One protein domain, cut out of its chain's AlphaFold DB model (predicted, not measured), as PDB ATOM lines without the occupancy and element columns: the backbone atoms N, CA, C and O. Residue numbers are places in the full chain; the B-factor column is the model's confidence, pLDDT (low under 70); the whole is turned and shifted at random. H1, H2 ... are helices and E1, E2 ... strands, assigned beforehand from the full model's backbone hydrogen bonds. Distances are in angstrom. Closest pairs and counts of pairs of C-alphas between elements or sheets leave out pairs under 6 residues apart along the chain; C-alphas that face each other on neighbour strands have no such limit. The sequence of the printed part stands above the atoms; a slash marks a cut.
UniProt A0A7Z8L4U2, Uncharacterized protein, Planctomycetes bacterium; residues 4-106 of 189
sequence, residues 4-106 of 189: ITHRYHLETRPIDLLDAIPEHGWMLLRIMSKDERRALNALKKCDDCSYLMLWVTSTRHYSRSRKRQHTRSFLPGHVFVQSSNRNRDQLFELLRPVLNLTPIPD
ATOM      1  N   ILE A   4      89.451 105.194  33.964       84.69
ATOM      2  CA  ILE A   4      90.189 104.898  35.193       84.69
ATOM      3  C   ILE A   4      91.047 103.671  34.918       84.69
ATOM      4  O   ILE A   4      90.516 102.654  34.493       84.69
ATOM      5  N   THR A   5      92.346 103.789  35.166       88.56
ATOM      6  CA  THR A   5      93.293 102.670  35.127       88.56
ATOM      7  C   THR A   5      93.895 102.455  36.508       88.56
ATOM      8  O   THR A   5      94.100 103.415  37.259       88.56
ATOM      9  N   HIS A   6      94.181 101.209  36.853       90.25
ATOM     10  CA  HIS A   6      94.767 100.785  38.112       90.25
ATOM     11  C   HIS A   6      96.150 100.204  37.865       90.25
ATOM     12  O   HIS A   6      96.378  99.399  36.967       90.25
ATOM     13  N   ARG A   7      97.089 100.609  38.714       91.19
ATOM     14  CA  ARG A   7      98.409  99.999  38.799       91.19
ATOM     15  C   ARG A   7      98.598  99.414  40.187       91.19
ATOM     16  O   ARG A   7      98.611 100.156  41.173       91.19
ATOM     17  N   TYR A   8      98.769  98.105  40.234       92.69
ATOM     18  CA  TYR A   8      98.996  97.332  41.445       92.69
ATOM     19  C   TYR A   8     100.500  97.181  41.663       92.69
ATOM     20  O   TYR A   8     101.246  96.935  40.716       92.69
ATOM     21  N   HIS A   9     100.967  97.407  42.886       92.38
ATOM     22  CA  HIS A   9     102.367  97.203  43.246       92.38
ATOM     23  C   HIS A   9     102.508  96.767  44.696       92.38
ATOM     24  O   HIS A   9     101.707  97.126  45.563       92.38
ATOM     25  N   LEU A  10     103.550  95.988  44.932       93.81
ATOM     26  CA  LEU A  10     103.933  95.507  46.243       93.81
ATOM     27  C   LEU A  10     105.002  96.443  46.805       93.81
ATOM     28  O   LEU A  10     105.908  96.855  46.085       93.81
ATOM     29  N   GLU A  11     104.890  96.782  48.081       94.50
ATOM     30  CA  GLU A  11     105.961  97.414  48.846       94.50
ATOM     31  C   GLU A  11     106.434  96.395  49.880       94.50
ATOM     32  O   GLU A  11     105.697  96.069  50.816       94.50
ATOM     33  N   THR A  12     107.652  95.892  49.692       94.81
ATOM     34  CA  THR A  12     108.256  94.854  50.527       94.81
ATOM     35  C   THR A  12     109.588  95.293  51.115       94.81
ATOM     36  O   THR A  12     110.310  96.113  50.540       94.81
ATOM     37  N   ARG A  13     109.924  94.720  52.270       93.81
ATOM     38  CA  ARG A  13     111.296  94.631  52.774       93.81
ATOM     39  C   ARG A  13     111.530  93.192  53.245       93.81
ATOM     40  O   ARG A  13     110.712  92.725  54.034       93.81
ATOM     41  N   PRO A  14     112.610  92.525  52.807       92.62
ATOM     42  CA  PRO A  14     113.465  92.921  51.683       92.62
ATOM     43  C   PRO A  14     112.685  92.902  50.347       92.62
ATOM     44  O   PRO A  14     111.524  92.494  50.300       92.62
ATOM     45  N   ILE A  15     113.270  93.427  49.266       88.75
ATOM     46  CA  ILE A  15     112.556  93.563  47.979       88.75
ATOM     47  C   ILE A  15     112.174  92.200  47.374       88.75
ATOM     48  O   ILE A  15     111.112  92.066  46.772       88.75
ATOM     49  N   ASP A  16     112.999  91.191  47.627       89.06
ATOM     50  CA  ASP A  16     112.904  89.781  47.235       89.06
ATOM     51  C   ASP A  16     112.141  88.918  48.258       89.06
ATOM     52  O   ASP A  16     112.173  87.692  48.193       89.06
ATOM     53  N   LEU A  17     111.399  89.535  49.190       90.81
ATOM     54  CA  LEU A  17     110.627  88.822  50.219       90.81
ATOM     55  C   LEU A  17     109.720  87.720  49.648       90.81
ATOM     56  O   LEU A  17     109.471  86.732  50.326       90.81
ATOM     57  N   LEU A  18     109.215  87.878  48.420       87.44
ATOM     58  CA  LEU A  18     108.356  86.878  47.779       87.44
ATOM     59  C   LEU A  18     109.100  85.679  47.181       87.44
ATOM     60  O   LEU A  18     108.472  84.638  46.972       87.44
ATOM     61  N   ASP A  19     110.400  85.811  46.931       88.38
ATOM     62  CA  ASP A  19     111.235  84.730  46.405       88.38
ATOM     63  C   ASP A  19     111.603  83.745  47.523       88.38
ATOM     64  O   ASP A  19     111.633  82.534  47.306       88.38
ATOM     65  N   ALA A  20     111.784  84.259  48.744       89.06
ATOM     66  CA  ALA A  20     112.077  83.486  49.948       89.06
ATOM     67  C   ALA A  20     111.194  83.938  51.126       89.06
ATOM     68  O   ALA A  20     111.668  84.529  52.097       89.06
ATOM     69  N   ILE A  21     109.887  83.668  51.030       91.06
ATOM     70  CA  ILE A  21     108.921  84.022  52.082       91.06
ATOM     71  C   ILE A  21     109.216  83.178  53.337       91.06
ATOM     72  O   ILE A  21     109.140  81.951  53.250       91.06
ATOM     73  N   PRO A  22     109.510  83.788  54.504       90.94
ATOM     74  CA  PRO A  22     109.732  83.037  55.735       90.94
ATOM     75  C   PRO A  22     108.490  82.237  56.124       90.94
ATOM     76  O   PRO A  22     107.383  82.763  56.067       90.94
ATOM     77  N   GLU A  23     108.664  81.002  56.587       89.75
ATOM     78  CA  GLU A  23     107.530  80.168  57.007       89.75
ATOM     79  C   GLU A  23     106.926  80.621  58.339       89.75
ATOM     80  O   GLU A  23     105.768  80.345  58.619       89.75
ATOM     81  N   HIS A  24     107.672  81.337  59.185       89.56
ATOM     82  CA  HIS A  24     107.243  81.652  60.549       89.56
ATOM     83  C   HIS A  24     107.514  83.105  60.944       89.56
ATOM     84  O   HIS A  24     108.256  83.842  60.287       89.56
ATOM     85  N   GLY A  25     106.923  83.508  62.072       90.06
ATOM     86  CA  GLY A  25     107.103  84.842  62.651       90.06
ATOM     87  C   GLY A  25     106.247  85.918  61.987       90.06
ATOM     88  O   GLY A  25     106.527  87.102  62.152       90.06
ATOM     89  N   TRP A  26     105.224  85.519  61.225       93.75
ATOM     90  CA  TRP A  26     104.273  86.443  60.622       93.75
ATOM     91  C   TRP A  26     103.264  86.963  61.639       93.75
ATOM     92  O   TRP A  26     102.707  86.233  62.460       93.75
ATOM     93  N   MET A  27     102.991  88.253  61.533       93.69
ATOM     94  CA  MET A  27     101.974  88.963  62.278       93.69
ATOM     95  C   MET A  27     101.182  89.853  61.334       93.69
ATOM     96  O   MET A  27     101.722  90.513  60.441       93.69
ATOM     97  N   LEU A  28      99.881  89.913  61.581       94.06
ATOM     98  CA  LEU A  28      98.999  90.883  60.974       94.06
ATOM     99  C   LEU A  28      98.966  92.141  61.840       94.06
ATOM    100  O   LEU A  28      98.410  92.151  62.942       94.06
ATOM    101  N   LEU A  29      99.546  93.212  61.315       94.38
ATOM    102  CA  LEU A  29      99.488  94.535  61.904       94.38
ATOM    103  C   LEU A  29      98.203  95.233  61.452       94.38
ATOM    104  O   LEU A  29      98.009  95.496  60.263       94.38
ATOM    105  N   ARG A  30      97.345  95.572  62.415       94.62
ATOM    106  CA  ARG A  30      96.151  96.388  62.194       94.62
ATOM    107  C   ARG A  30      96.422  97.827  62.608       94.62
ATOM    108  O   ARG A  30      96.804  98.093  63.748       94.62
ATOM    109  N   ILE A  31      96.156  98.755  61.703       92.94
ATOM    110  CA  ILE A  31      96.326 100.200  61.889       92.94
ATOM    111  C   ILE A  31      95.037 100.937  61.535       92.94
ATOM    112  O   ILE A  31      94.128 100.373  60.921       92.94
ATOM    113  N   MET A  32      94.943 102.208  61.925       87.56
ATOM    114  CA  MET A  32      93.851 103.059  61.462       87.56
ATOM    115  C   MET A  32      93.961 103.256  59.950       87.56
ATOM    116  O   MET A  32      95.042 103.511  59.415       87.56
ATOM    117  N   SER A  33      92.831 103.176  59.253       73.19
ATOM    118  CA  SER A  33      92.779 103.528  57.836       73.19
ATOM    119  C   SER A  33      93.268 104.968  57.651       73.19
ATOM    120  O   SER A  33      92.788 105.862  58.351       73.19
ATOM    121  N   LYS A  34      94.152 105.198  56.670       81.00
ATOM    122  CA  LYS A  34      94.903 106.444  56.370       81.00
ATOM    123  C   LYS A  34      96.244 106.606  57.099       81.00
ATOM    124  O   LYS A  34      97.024 107.465  56.684       81.00
ATOM    125  N   ASP A  35      96.557 105.777  58.095       89.12
ATOM    126  CA  ASP A  35      97.877 105.768  58.747       89.12
ATOM    127  C   ASP A  35      98.884 104.828  58.056       89.12
ATOM    128  O   ASP A  35     100.013 104.675  58.525       89.12
ATOM    129  N   GLU A  36      98.545 104.240  56.900       90.38
ATOM    130  CA  GLU A  36      99.392 103.267  56.191       90.38
ATOM    131  C   GLU A  36     100.787 103.817  55.877       90.38
ATOM    132  O   GLU A  36     101.787 103.119  56.029       90.38
ATOM    133  N   ARG A  37     100.886 105.094  55.485       90.00
ATOM    134  CA  ARG A  37     102.187 105.725  55.218       90.00
ATOM    135  C   ARG A  37     103.010 105.894  56.499       90.00
ATOM    136  O   ARG A  37     104.230 105.759  56.459       90.00
ATOM    137  N   ARG A  38     102.359 106.191  57.625       91.12
ATOM    138  CA  ARG A  38     103.026 106.345  58.921       91.12
ATOM    139  C   ARG A  38     103.540 104.998  59.427       91.12
ATOM    140  O   ARG A  38     104.695 104.930  59.833       91.12
ATOM    141  N   ALA A  39     102.729 103.946  59.316       90.62
ATOM    142  CA  ALA A  39     103.135 102.577  59.627       90.62
ATOM    143  C   ALA A  39     104.311 102.125  58.749       90.62
ATOM    144  O   ALA A  39     105.311 101.641  59.271       90.62
ATOM    145  N   LEU A  40     104.254 102.386  57.435       91.31
ATOM    146  CA  LEU A  40     105.362 102.104  56.519       91.31
ATOM    147  C   LEU A  40     106.656 102.810  56.947       91.31
ATOM    148  O   LEU A  40     107.722 102.206  56.942       91.31
ATOM    149  N   ASN A  41     106.580 104.081  57.345       92.06
ATOM    150  CA  ASN A  41     107.753 104.821  57.811       92.06
ATOM    151  C   ASN A  41     108.327 104.263  59.124       92.06
ATOM    152  O   ASN A  41     109.536 104.349  59.325       92.06
ATOM    153  N   ALA A  42     107.491 103.720  60.014       91.69
ATOM    154  CA  ALA A  42     107.952 103.040  61.223       91.69
ATOM    155  C   ALA A  42     108.628 101.702  60.876       91.69
ATOM    156  O   ALA A  42     109.736 101.438  61.331       91.69
ATOM    157  N   LEU A  43     108.018 100.917  59.982       92.19
ATOM    158  CA  LEU A  43     108.564  99.649  59.489       92.19
ATOM    159  C   LEU A  43     109.903  99.823  58.763       92.19
ATOM    160  O   LEU A  43     110.821  99.042  58.976       92.19
ATOM    161  N   LYS A  44     110.069 100.891  57.976       92.06
ATOM    162  CA  LYS A  44     111.350 101.222  57.323       92.06
ATOM    163  C   LYS A  44     112.488 101.502  58.306       92.06
ATOM    164  O   LYS A  44     113.643 101.390  57.918       92.06
ATOM    165  N   LYS A  45     112.178 101.858  59.555       91.19
ATOM    166  CA  LYS A  45     113.160 102.059  60.632       91.19
ATOM    167  C   LYS A  45     113.392 100.798  61.473       91.19
ATOM    168  O   LYS A  45     114.280 100.807  62.314       91.19
ATOM    169  N   CYS A  46     112.590  99.750  61.278       89.56
ATOM    170  CA  CYS A  46     112.814  98.447  61.891       89.56
ATOM    171  C   CYS A  46     113.692  97.611  60.954       89.56
ATOM    172  O   CYS A  46     113.222  97.131  59.922       89.56
ATOM    173  N   ASP A  47     114.975  97.469  61.282       86.31
ATOM    174  CA  ASP A  47     115.927  96.757  60.420       86.31
ATOM    175  C   ASP A  47     115.790  95.233  60.474       86.31
ATOM    176  O   ASP A  47     116.157  94.550  59.523       86.31
ATOM    177  N   ASP A  48     115.205  94.714  61.549       87.81
ATOM    178  CA  ASP A  48     114.948  93.296  61.796       87.81
ATOM    179  C   ASP A  48     113.478  92.899  61.563       87.81
ATOM    180  O   ASP A  48     113.013  91.856  62.033       87.81
ATOM    181  N   CYS A  49     112.741  93.744  60.839       91.31
ATOM    182  CA  CYS A  49     111.394  93.459  60.375       91.31
ATOM    183  C   CYS A  49     111.386  93.314  58.854       91.31
ATOM    184  O   CYS A  49     111.778  94.231  58.124       91.31
ATOM    185  N   SER A  50     110.817  92.212  58.380       94.19
ATOM    186  CA  SER A  50     110.312  92.129  57.017       94.19
ATOM    187  C   SER A  50     108.862  92.599  56.988       94.19
ATOM    188  O   SER A  50     108.128  92.468  57.970       94.19
ATOM    189  N   TYR A  51     108.423  93.178  55.879       95.12
ATOM    190  CA  TYR A  51     107.030  93.588  55.736       95.12
ATOM    191  C   TYR A  51     106.559  93.499  54.295       95.12
ATOM    192  O   TYR A  51     107.355  93.561  53.359       95.12
ATOM    193  N   LEU A  52     105.243  93.416  54.135       95.38
ATOM    194  CA  LEU A  52     104.559  93.413  52.854       95.38
ATOM    195  C   LEU A  52     103.305  94.288  52.941       95.38
ATOM    196  O   LEU A  52     102.422  94.086  53.781       95.38
ATOM    197  N   MET A  53     103.218  95.250  52.027       95.06
ATOM    198  CA  MET A  53     102.050  96.100  51.812       95.06
ATOM    199  C   MET A  53     101.655  96.089  50.340       95.06
ATOM    200  O   MET A  53     102.502  96.078  49.449       95.06
ATOM    201  N   LEU A  54     100.349  96.120  50.088       94.06
ATOM    202  CA  LEU A  54      99.786  96.044  48.748       94.06
ATOM    203  C   LEU A  54      99.147  97.384  48.412       94.06
ATOM    204  O   LEU A  54      98.265  97.855  49.132       94.06
ATOM    205  N   TRP A  55      99.572  98.000  47.317       94.44
ATOM    206  CA  TRP A  55      99.151  99.340  46.934       94.44
ATOM    207  C   TRP A  55      98.492  99.345  45.561       94.44
ATOM    208  O   TRP A  55      98.978  98.733  44.610       94.44
ATOM    209  N   VAL A  56      97.417 100.118  45.435       93.88
ATOM    210  CA  VAL A  56      96.759 100.387  44.157       93.88
ATOM    211  C   VAL A  56      96.813 101.880  43.849       93.88
ATOM    212  O   VAL A  56      96.411 102.717  44.662       93.88
ATOM    213  N   THR A  57      97.324 102.220  42.668       93.88
ATOM    214  CA  THR A  57      97.308 103.578  42.119       93.88
ATOM    215  C   THR A  57      96.237 103.674  41.039       93.88
ATOM    216  O   THR A  57      96.413 103.132  39.953       93.88
ATOM    217  N   SER A  58      95.150 104.394  41.314       92.25
ATOM    218  CA  SER A  58      94.114 104.713  40.328       92.25
ATOM    219  C   SER A  58      94.466 106.009  39.593       92.25
ATOM    220  O   SER A  58      94.666 107.049  40.225       92.25
ATOM    221  N   THR A  59      94.497 105.978  38.262       92.25
ATOM    222  CA  THR A  59      94.693 107.151  37.400       92.25
ATOM    223  C   THR A  59      93.392 107.479  36.682       92.25
ATOM    224  O   THR A  59      92.920 106.708  35.854       92.25
ATOM    225  N   ARG A  60      92.809 108.644  36.975       89.69
ATOM    226  CA  ARG A  60      91.614 109.154  36.294       89.69
ATOM    227  C   ARG A  60      92.008 110.127  35.187       89.69
ATOM    228  O   ARG A  60      92.638 111.154  35.454       89.69
ATOM    229  N   HIS A  61      91.594 109.822  33.963       86.31
ATOM    230  CA  HIS A  61      91.834 110.636  32.773       86.31
ATOM    231  C   HIS A  61      90.603 111.501  32.470       86.31
ATOM    232  O   HIS A  61      89.531 110.972  32.184       86.31
ATOM    233  N   TYR A  62      90.742 112.827  32.552       81.06
ATOM    234  CA  TYR A  62      89.644 113.777  32.304       81.06
ATOM    235  C   TYR A  62      89.667 114.353  30.883       81.06
ATOM    236  O   TYR A  62      88.618 114.633  30.313       81.06
ATOM    237  N   SER A  63      90.862 114.537  30.322       81.19
ATOM    238  CA  SER A  63      91.118 114.995  28.952       81.19
ATOM    239  C   SER A  63      92.529 114.559  28.529       81.19
ATOM    240  O   SER A  63      93.240 113.933  29.318       81.19
ATOM    241  N   ARG A  64      92.964 114.902  27.305       71.06
ATOM    242  CA  ARG A  64      94.276 114.499  26.756       71.06
ATOM    243  C   ARG A  64      95.473 114.876  27.651       71.06
ATOM    244  O   ARG A  64      96.459 114.149  27.653       71.06
ATOM    245  N   SER A  65      95.373 115.951  28.441       76.19
ATOM    246  CA  SER A  65      96.457 116.445  29.309       76.19
ATOM    247  C   SER A  65      96.179 116.350  30.813       76.19
ATOM    248  O   SER A  65      97.120 116.351  31.604       76.19
ATOM    249  N   ARG A  66      94.915 116.241  31.249       84.75
ATOM    250  CA  ARG A  66      94.574 116.265  32.681       84.75
ATOM    251  C   ARG A  66      94.382 114.855  33.239       84.75
ATOM    252  O   ARG A  66      93.366 114.203  32.977       84.75
ATOM    253  N   LYS A  67      95.339 114.424  34.062       89.19
ATOM    254  CA  LYS A  67      95.311 113.165  34.820       89.19
ATOM    255  C   LYS A  67      95.291 113.461  36.317       89.19
ATOM    256  O   LYS A  67      95.952 114.392  36.769       89.19
ATOM    257  N   ARG A  68      94.551 112.669  37.091       92.12
ATOM    258  CA  ARG A  68      94.587 112.696  38.560       92.12
ATOM    259  C   ARG A  68      94.927 111.305  39.065       92.12
ATOM    260  O   ARG A  68      94.273 110.349  38.661       92.12
ATOM    261  N   GLN A  69      95.929 111.205  39.929       93.44
ATOM    262  CA  GLN A  69      96.381 109.937  40.491       93.44
ATOM    263  C   GLN A  69      96.083 109.865  41.982       93.44
ATOM    264  O   GLN A  69      96.244 110.847  42.706       93.44
ATOM    265  N   HIS A  70      95.650 108.692  42.426       92.19
ATOM    266  CA  HIS A  70      95.381 108.393  43.824       92.19
ATOM    267  C   HIS A  70      95.971 107.034  44.168       92.19
ATOM    268  O   HIS A  70      95.579 106.034  43.574       92.19
ATOM    269  N   THR A  71      96.880 107.000  45.138       92.88
ATOM    270  CA  THR A  71      97.434 105.752  45.674       92.88
ATOM    271  C   THR A  71      96.811 105.468  47.031       92.88
ATOM    272  O   THR A  71      96.762 106.353  47.886       92.88
ATOM    273  N   ARG A  72      96.343 104.237  47.227       92.62
ATOM    274  CA  ARG A  72      95.782 103.744  48.492       92.62
ATOM    275  C   ARG A  72      96.227 102.307  48.745       92.62
ATOM    276  O   ARG A  72      96.609 101.618  47.799       92.62
ATOM    277  N   SER A  73      96.156 101.862  49.998       93.00
ATOM    278  CA  SER A  73      96.333 100.441  50.302       93.00
ATOM    279  C   SER A  73      95.191  99.631  49.688       93.00
ATOM    280  O   SER A  73      94.033 100.060  49.701       93.00
ATOM    281  N   PHE A  74      95.536  98.480  49.125       93.19
ATOM    282  CA  PHE A  74      94.587  97.485  48.643       93.19
ATOM    283  C   PHE A  74      93.995  96.651  49.785       93.19
ATOM    284  O   PHE A  74      92.876  96.163  49.681       93.19
ATOM    285  N   LEU A  75      94.711  96.557  50.907       92.00
ATOM    286  CA  LEU A  75      94.226  95.984  52.161       92.00
ATOM    287  C   LEU A  75      94.217  97.104  53.216       92.00
ATOM    288  O   LEU A  75      95.168  97.235  53.991       92.00
ATOM    289  N   PRO A  76      93.207  97.999  53.212       91.19
ATOM    290  CA  PRO A  76      93.189  99.156  54.105       91.19
ATOM    291  C   PRO A  76      93.301  98.738  55.569       91.19
ATOM    292  O   PRO A  76      92.643  97.786  55.990       91.19
ATOM    293  N   GLY A  77      94.128  99.447  56.338       91.69
ATOM    294  CA  GLY A  77      94.333  99.159  57.758       91.69
ATOM    295  C   GLY A  77      95.094  97.867  58.080       91.69
ATOM    296  O   GLY A  77      95.203  97.541  59.259       91.69
ATOM    297  N   HIS A  78      95.624  97.146  57.086       93.19
ATOM    298  CA  HIS A  78      96.318  95.872  57.281       93.19
ATOM    299  C   HIS A  78      97.715  95.896  56.666       93.19
ATOM    300  O   HIS A  78      97.904  96.339  55.531       93.19
ATOM    301  N   VAL A  79      98.693  95.395  57.417       93.62
ATOM    302  CA  VAL A  79     100.072  95.201  56.964       93.62
ATOM    303  C   VAL A  79     100.560  93.848  57.454       93.62
ATOM    304  O   VAL A  79     100.369  93.509  58.621       93.62
ATOM    305  N   PHE A  80     101.203  93.085  56.579       95.06
ATOM    306  CA  PHE A  80     101.885  91.867  56.993       95.06
ATOM    307  C   PHE A  80     103.296  92.224  57.437       95.06
ATOM    308  O   PHE A  80     104.029  92.895  56.709       95.06
ATOM    309  N   VAL A  81     103.658  91.798  58.641       94.75
ATOM    310  CA  VAL A  81     104.976  92.020  59.235       94.75
ATOM    311  C   VAL A  81     105.524  90.671  59.652       94.75
ATOM    312  O   VAL A  81     104.806  89.872  60.244       94.75
ATOM    313  N   GLN A  82     106.789  90.425  59.362       93.69
ATOM    314  CA  GLN A  82     107.499  89.242  59.805       93.69
ATOM    315  C   GLN A  82     108.703  89.679  60.636       93.69
ATOM    316  O   GLN A  82     109.423  90.607  60.267       93.69
ATOM    317  N   SER A  83     108.898  89.039  61.785       90.75
ATOM    318  CA  SER A  83     110.103  89.214  62.592       90.75
ATOM    319  C   SER A  83     110.438  87.906  63.291       90.75
ATOM    320  O   SER A  83     109.574  87.289  63.910       90.75
ATOM    321  N   SER A  84     111.697  87.483  63.193       83.88
ATOM    322  CA  SER A  84     112.206  86.307  63.906       83.88
ATOM    323  C   SER A  84     112.699  86.636  65.317       83.88
ATOM    324  O   SER A  84     112.762  85.752  66.164       83.88
ATOM    325  N   ASN A  85     113.065  87.899  65.565       83.19
ATOM    326  CA  ASN A  85     113.864  88.285  66.732       83.19
ATOM    327  C   ASN A  85     113.102  89.158  67.732       83.19
ATOM    328  O   ASN A  85     113.590  89.378  68.840       83.19
ATOM    329  N   ARG A  86     111.919  89.660  67.358       83.81
ATOM    330  CA  ARG A  86     111.077  90.465  68.240       83.81
ATOM    331  C   ARG A  86     109.813  89.728  68.611       83.81
ATOM    332  O   ARG A  86     109.155  89.119  67.771       83.81
ATOM    333  N   ASN A  87     109.442  89.854  69.877       84.38
ATOM    334  CA  ASN A  87     108.126  89.426  70.317       84.38
ATOM    335  C   ASN A  87     107.060  90.472  69.944       84.38
ATOM    336  O   ASN A  87     107.351  91.602  69.535       84.38
ATOM    337  N   ARG A  88     105.797  90.075  70.097       87.25
ATOM    338  CA  ARG A  88     104.628  90.900  69.784       87.25
ATOM    339  C   ARG A  88     104.656  92.265  70.483       87.25
ATOM    340  O   ARG A  88     104.343  93.266  69.846       87.25
ATOM    341  N   ASP A  89     105.032  92.312  71.758       88.00
ATOM    342  CA  ASP A  89     104.962  93.537  72.564       88.00
ATOM    343  C   ASP A  89     106.008  94.562  72.113       88.00
ATOM    344  O   ASP A  89     105.687  95.732  71.903       88.00
ATOM    345  N   GLN A  90     107.232  94.106  71.831       88.88
ATOM    346  CA  GLN A  90     108.298  94.949  71.281       88.88
ATOM    347  C   GLN A  90     107.897  95.577  69.941       88.88
ATOM    348  O   GLN A  90     108.148  96.758  69.697       88.88
ATOM    349  N   LEU A  91     107.258  94.802  69.061       88.19
ATOM    350  CA  LEU A  91     106.769  95.314  67.778       88.19
ATOM    351  C   LEU A  91     105.599  96.279  67.949       88.19
ATOM    352  O   LEU A  91     105.538  97.297  67.260       88.19
ATOM    353  N   PHE A  92     104.686  95.987  68.871       89.44
ATOM    354  CA  PHE A  92     103.552  96.855  69.160       89.44
ATOM    355  C   PHE A  92     104.008  98.239  69.650       89.44
ATOM    356  O   PHE A  92     103.455  99.263  69.239       89.44
ATOM    357  N   GLU A  93     105.046  98.290  70.486       87.69
ATOM    358  CA  GLU A  93     105.650  99.543  70.946       87.69
ATOM    359  C   GLU A  93     106.378 100.294  69.828       87.69
ATOM    360  O   GLU A  93     106.191 101.506  69.680       87.69
ATOM    361  N   LEU A  94     107.160  99.581  69.013       87.06
ATOM    362  CA  LEU A  94     107.976 100.161  67.945       87.06
ATOM    363  C   LEU A  94     107.136 100.746  66.797       87.06
ATOM    364  O   LEU A  94     107.489 101.779  66.228       87.06
ATOM    365  N   LEU A  95     106.024 100.098  66.439       86.06
ATOM    366  CA  LEU A  95     105.296 100.356  65.190       86.06
ATOM    367  C   LEU A  95     104.123 101.344  65.319       86.06
ATOM    368  O   LEU A  95     103.253 101.387  64.448       86.06
ATOM    369  N   ARG A  96     104.068 102.159  66.382       81.62
ATOM    370  CA  ARG A  96     102.937 103.077  66.620       81.62
ATOM    371  C   ARG A  96     102.680 104.027  65.429       81.62
ATOM    372  O   ARG A  96     103.615 104.661  64.930       81.62
ATOM    373  N   PRO A  97     101.409 104.235  65.024       78.56
ATOM    374  CA  PRO A  97     100.178 103.852  65.713       78.56
ATOM    375  C   PRO A  97      99.675 102.462  65.286       78.56
ATOM    376  O   PRO A  97      99.267 102.261  64.144       78.56
ATOM    377  N   VAL A  98      99.655 101.525  66.235       88.06
ATOM    378  CA  VAL A  98      99.125 100.166  66.059       88.06
ATOM    379  C   VAL A  98      97.815 100.044  66.822       88.06
ATOM    380  O   VAL A  98      97.751 100.412  67.992       88.06
ATOM    381  N   LEU A  99      96.776  99.522  66.172       90.62
ATOM    382  CA  LEU A  99      95.518  99.165  66.834       90.62
ATOM    383  C   LEU A  99      95.579  97.760  67.415       90.62
ATOM    384  O   LEU A  99      95.093  97.518  68.513       90.62
ATOM    385  N   ASN A 100      96.136  96.826  66.648       92.06
ATOM    386  CA  ASN A 100      96.300  95.448  67.069       92.06
ATOM    387  C   ASN A 100      97.449  94.789  66.301       92.06
ATOM    388  O   ASN A 100      97.744  95.162  65.166       92.06
ATOM    389  N   LEU A 101      98.055  93.782  66.917       92.81
ATOM    390  CA  LEU A 101      99.031  92.903  66.293       92.81
ATOM    391  C   LEU A 101      98.602  91.463  66.577       92.81
ATOM    392  O   LEU A 101      98.559  91.055  67.742       92.81
ATOM    393  N   THR A 102      98.248  90.724  65.528       91.94
ATOM    394  CA  THR A 102      97.757  89.343  65.630       91.94
ATOM    395  C   THR A 102      98.810  88.387  65.069       91.94
ATOM    396  O   THR A 102      99.132  88.506  63.888       91.94
ATOM    397  N   PRO A 103      99.351  87.450  65.868       91.44
ATOM    398  CA  PRO A 103     100.200  86.376  65.354       91.44
ATOM    399  C   PRO A 103      99.451  85.517  64.333       91.44
ATOM    400  O   PRO A 103      98.270  85.229  64.527       91.44
ATOM    401  N   ILE A 104     100.133  85.103  63.267       91.25
ATOM    402  CA  ILE A 104      99.587  84.187  62.262       91.25
ATOM    403  C   ILE A 104     100.121  82.775  62.571       91.25
ATOM    404  O   ILE A 104     101.333  82.575  62.486       91.25
ATOM    405  N   PRO A 105      99.260  81.827  62.994       74.44
ATOM    406  CA  PRO A 105      99.687  80.524  63.514       74.44
ATOM    407  C   PRO A 105     100.153  79.542  62.425       74.44
ATOM    408  O   PRO A 105     101.092  78.785  62.665       74.44
ATOM    409  N   ASP A 106      99.554  79.588  61.231       72.19
ATOM    410  CA  ASP A 106      99.763  78.586  60.178       72.19
ATOM    411  C   ASP A 106     100.720  79.082  59.100       72.19
ATOM    412  O   ASP A 106     100.323  79.629  58.075       72.19
TER     413      ASP A 106
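This is residues 4 to 106 of the 189 residues of an uncharacterized protein of Planctomycetes bacterium (UniProt A0A7Z8L4U2). A long, twisted sheet makes the length of the domain: at one end E1, E3 and E4 form a narrow ribbon with the turn of the E3-E4 hairpin at its tip, and at the other end E5, E2 and E6 widen it into a head. Two short helices, H1 and H2, cover one face of the sheet toward the head. The printed part has 103 residues, with six named strands and two named helices; along the chain E1 and E2 come first, then H1, then E3, E4 and E5, then H2, and E6 is last; the sheet is branched, its neighbour pairs E1 and E3, E2 and E5, E2 and E6, E3 and E4, and E3 and E5 are antiparallel, and the class is mixed, helices and strands. The whole is elongated, 52 by 29 by 24 A, and only just loose, close to compact, with a radius of gyration of the C-alphas of 15.5 A.

E3, residues 50 to 61, is the longest strand, 35.7 A from C-alpha 50 at (110.312, 92.129, 57.017) to C-alpha 61 at (91.834, 110.636, 32.773). E1, residues 4 to 13, measures 29.3 A and begins at C-alpha 4 (90.189, 104.898, 35.193). E4, residues 67 to 73, measures 20.1 A. E5, residues 78 to 82, E2, residues 26 to 30, and E6, residues 100 to 103, are shorter: 13.2 A, 12.9 A and 10.0 A. H1, residues 36 to 43, measures 10.4 A, and H2, residues 88 to 94, 10.0 A.

E3 has E1 on one side, with N 7 and O 57 2.9 A apart, within hydrogen-bond range. On the other side of E3 the pairing is staggered: E5 pairs with residues 50 to 52, with N 50 to O 82 at 2.8 A, and E4 with residues 55 to 61, with N 58 to O 70 at 2.8 A. E2 has E5 on one side, with N 29 to O 79 at 2.8 A, and E6 on the other, with N 28 to O 102 at 2.8 A. E1, E4 and E6 are edge strands. H1 is on the sheet at a height of 8.5 A, over E3 and along it at 27 degrees on the local plane; the closest C-alphas, of Leu 43 and Tyr 51, are 7.3 A apart. H2 is on the same face at a height of 9.2 A, only just over E2, on which 3 of its 7 C-alphas fall, and slantwise to it at 48 degrees on the local plane. H1 and H2 are close but not clearly touching, with the C-alphas of Ala 42 and Leu 94 closest at 7.3 A. In both helices every O i to N i+4 pair is within hydrogen-bond range.

The C-alphas farthest apart, of Arg 64 and Asn 87, are 52.1 A apart. The link from E1 to E2, 12 residues, is long. The printed part has no cut, its mean pLDDT is 89.6, and no printed residue is under 70.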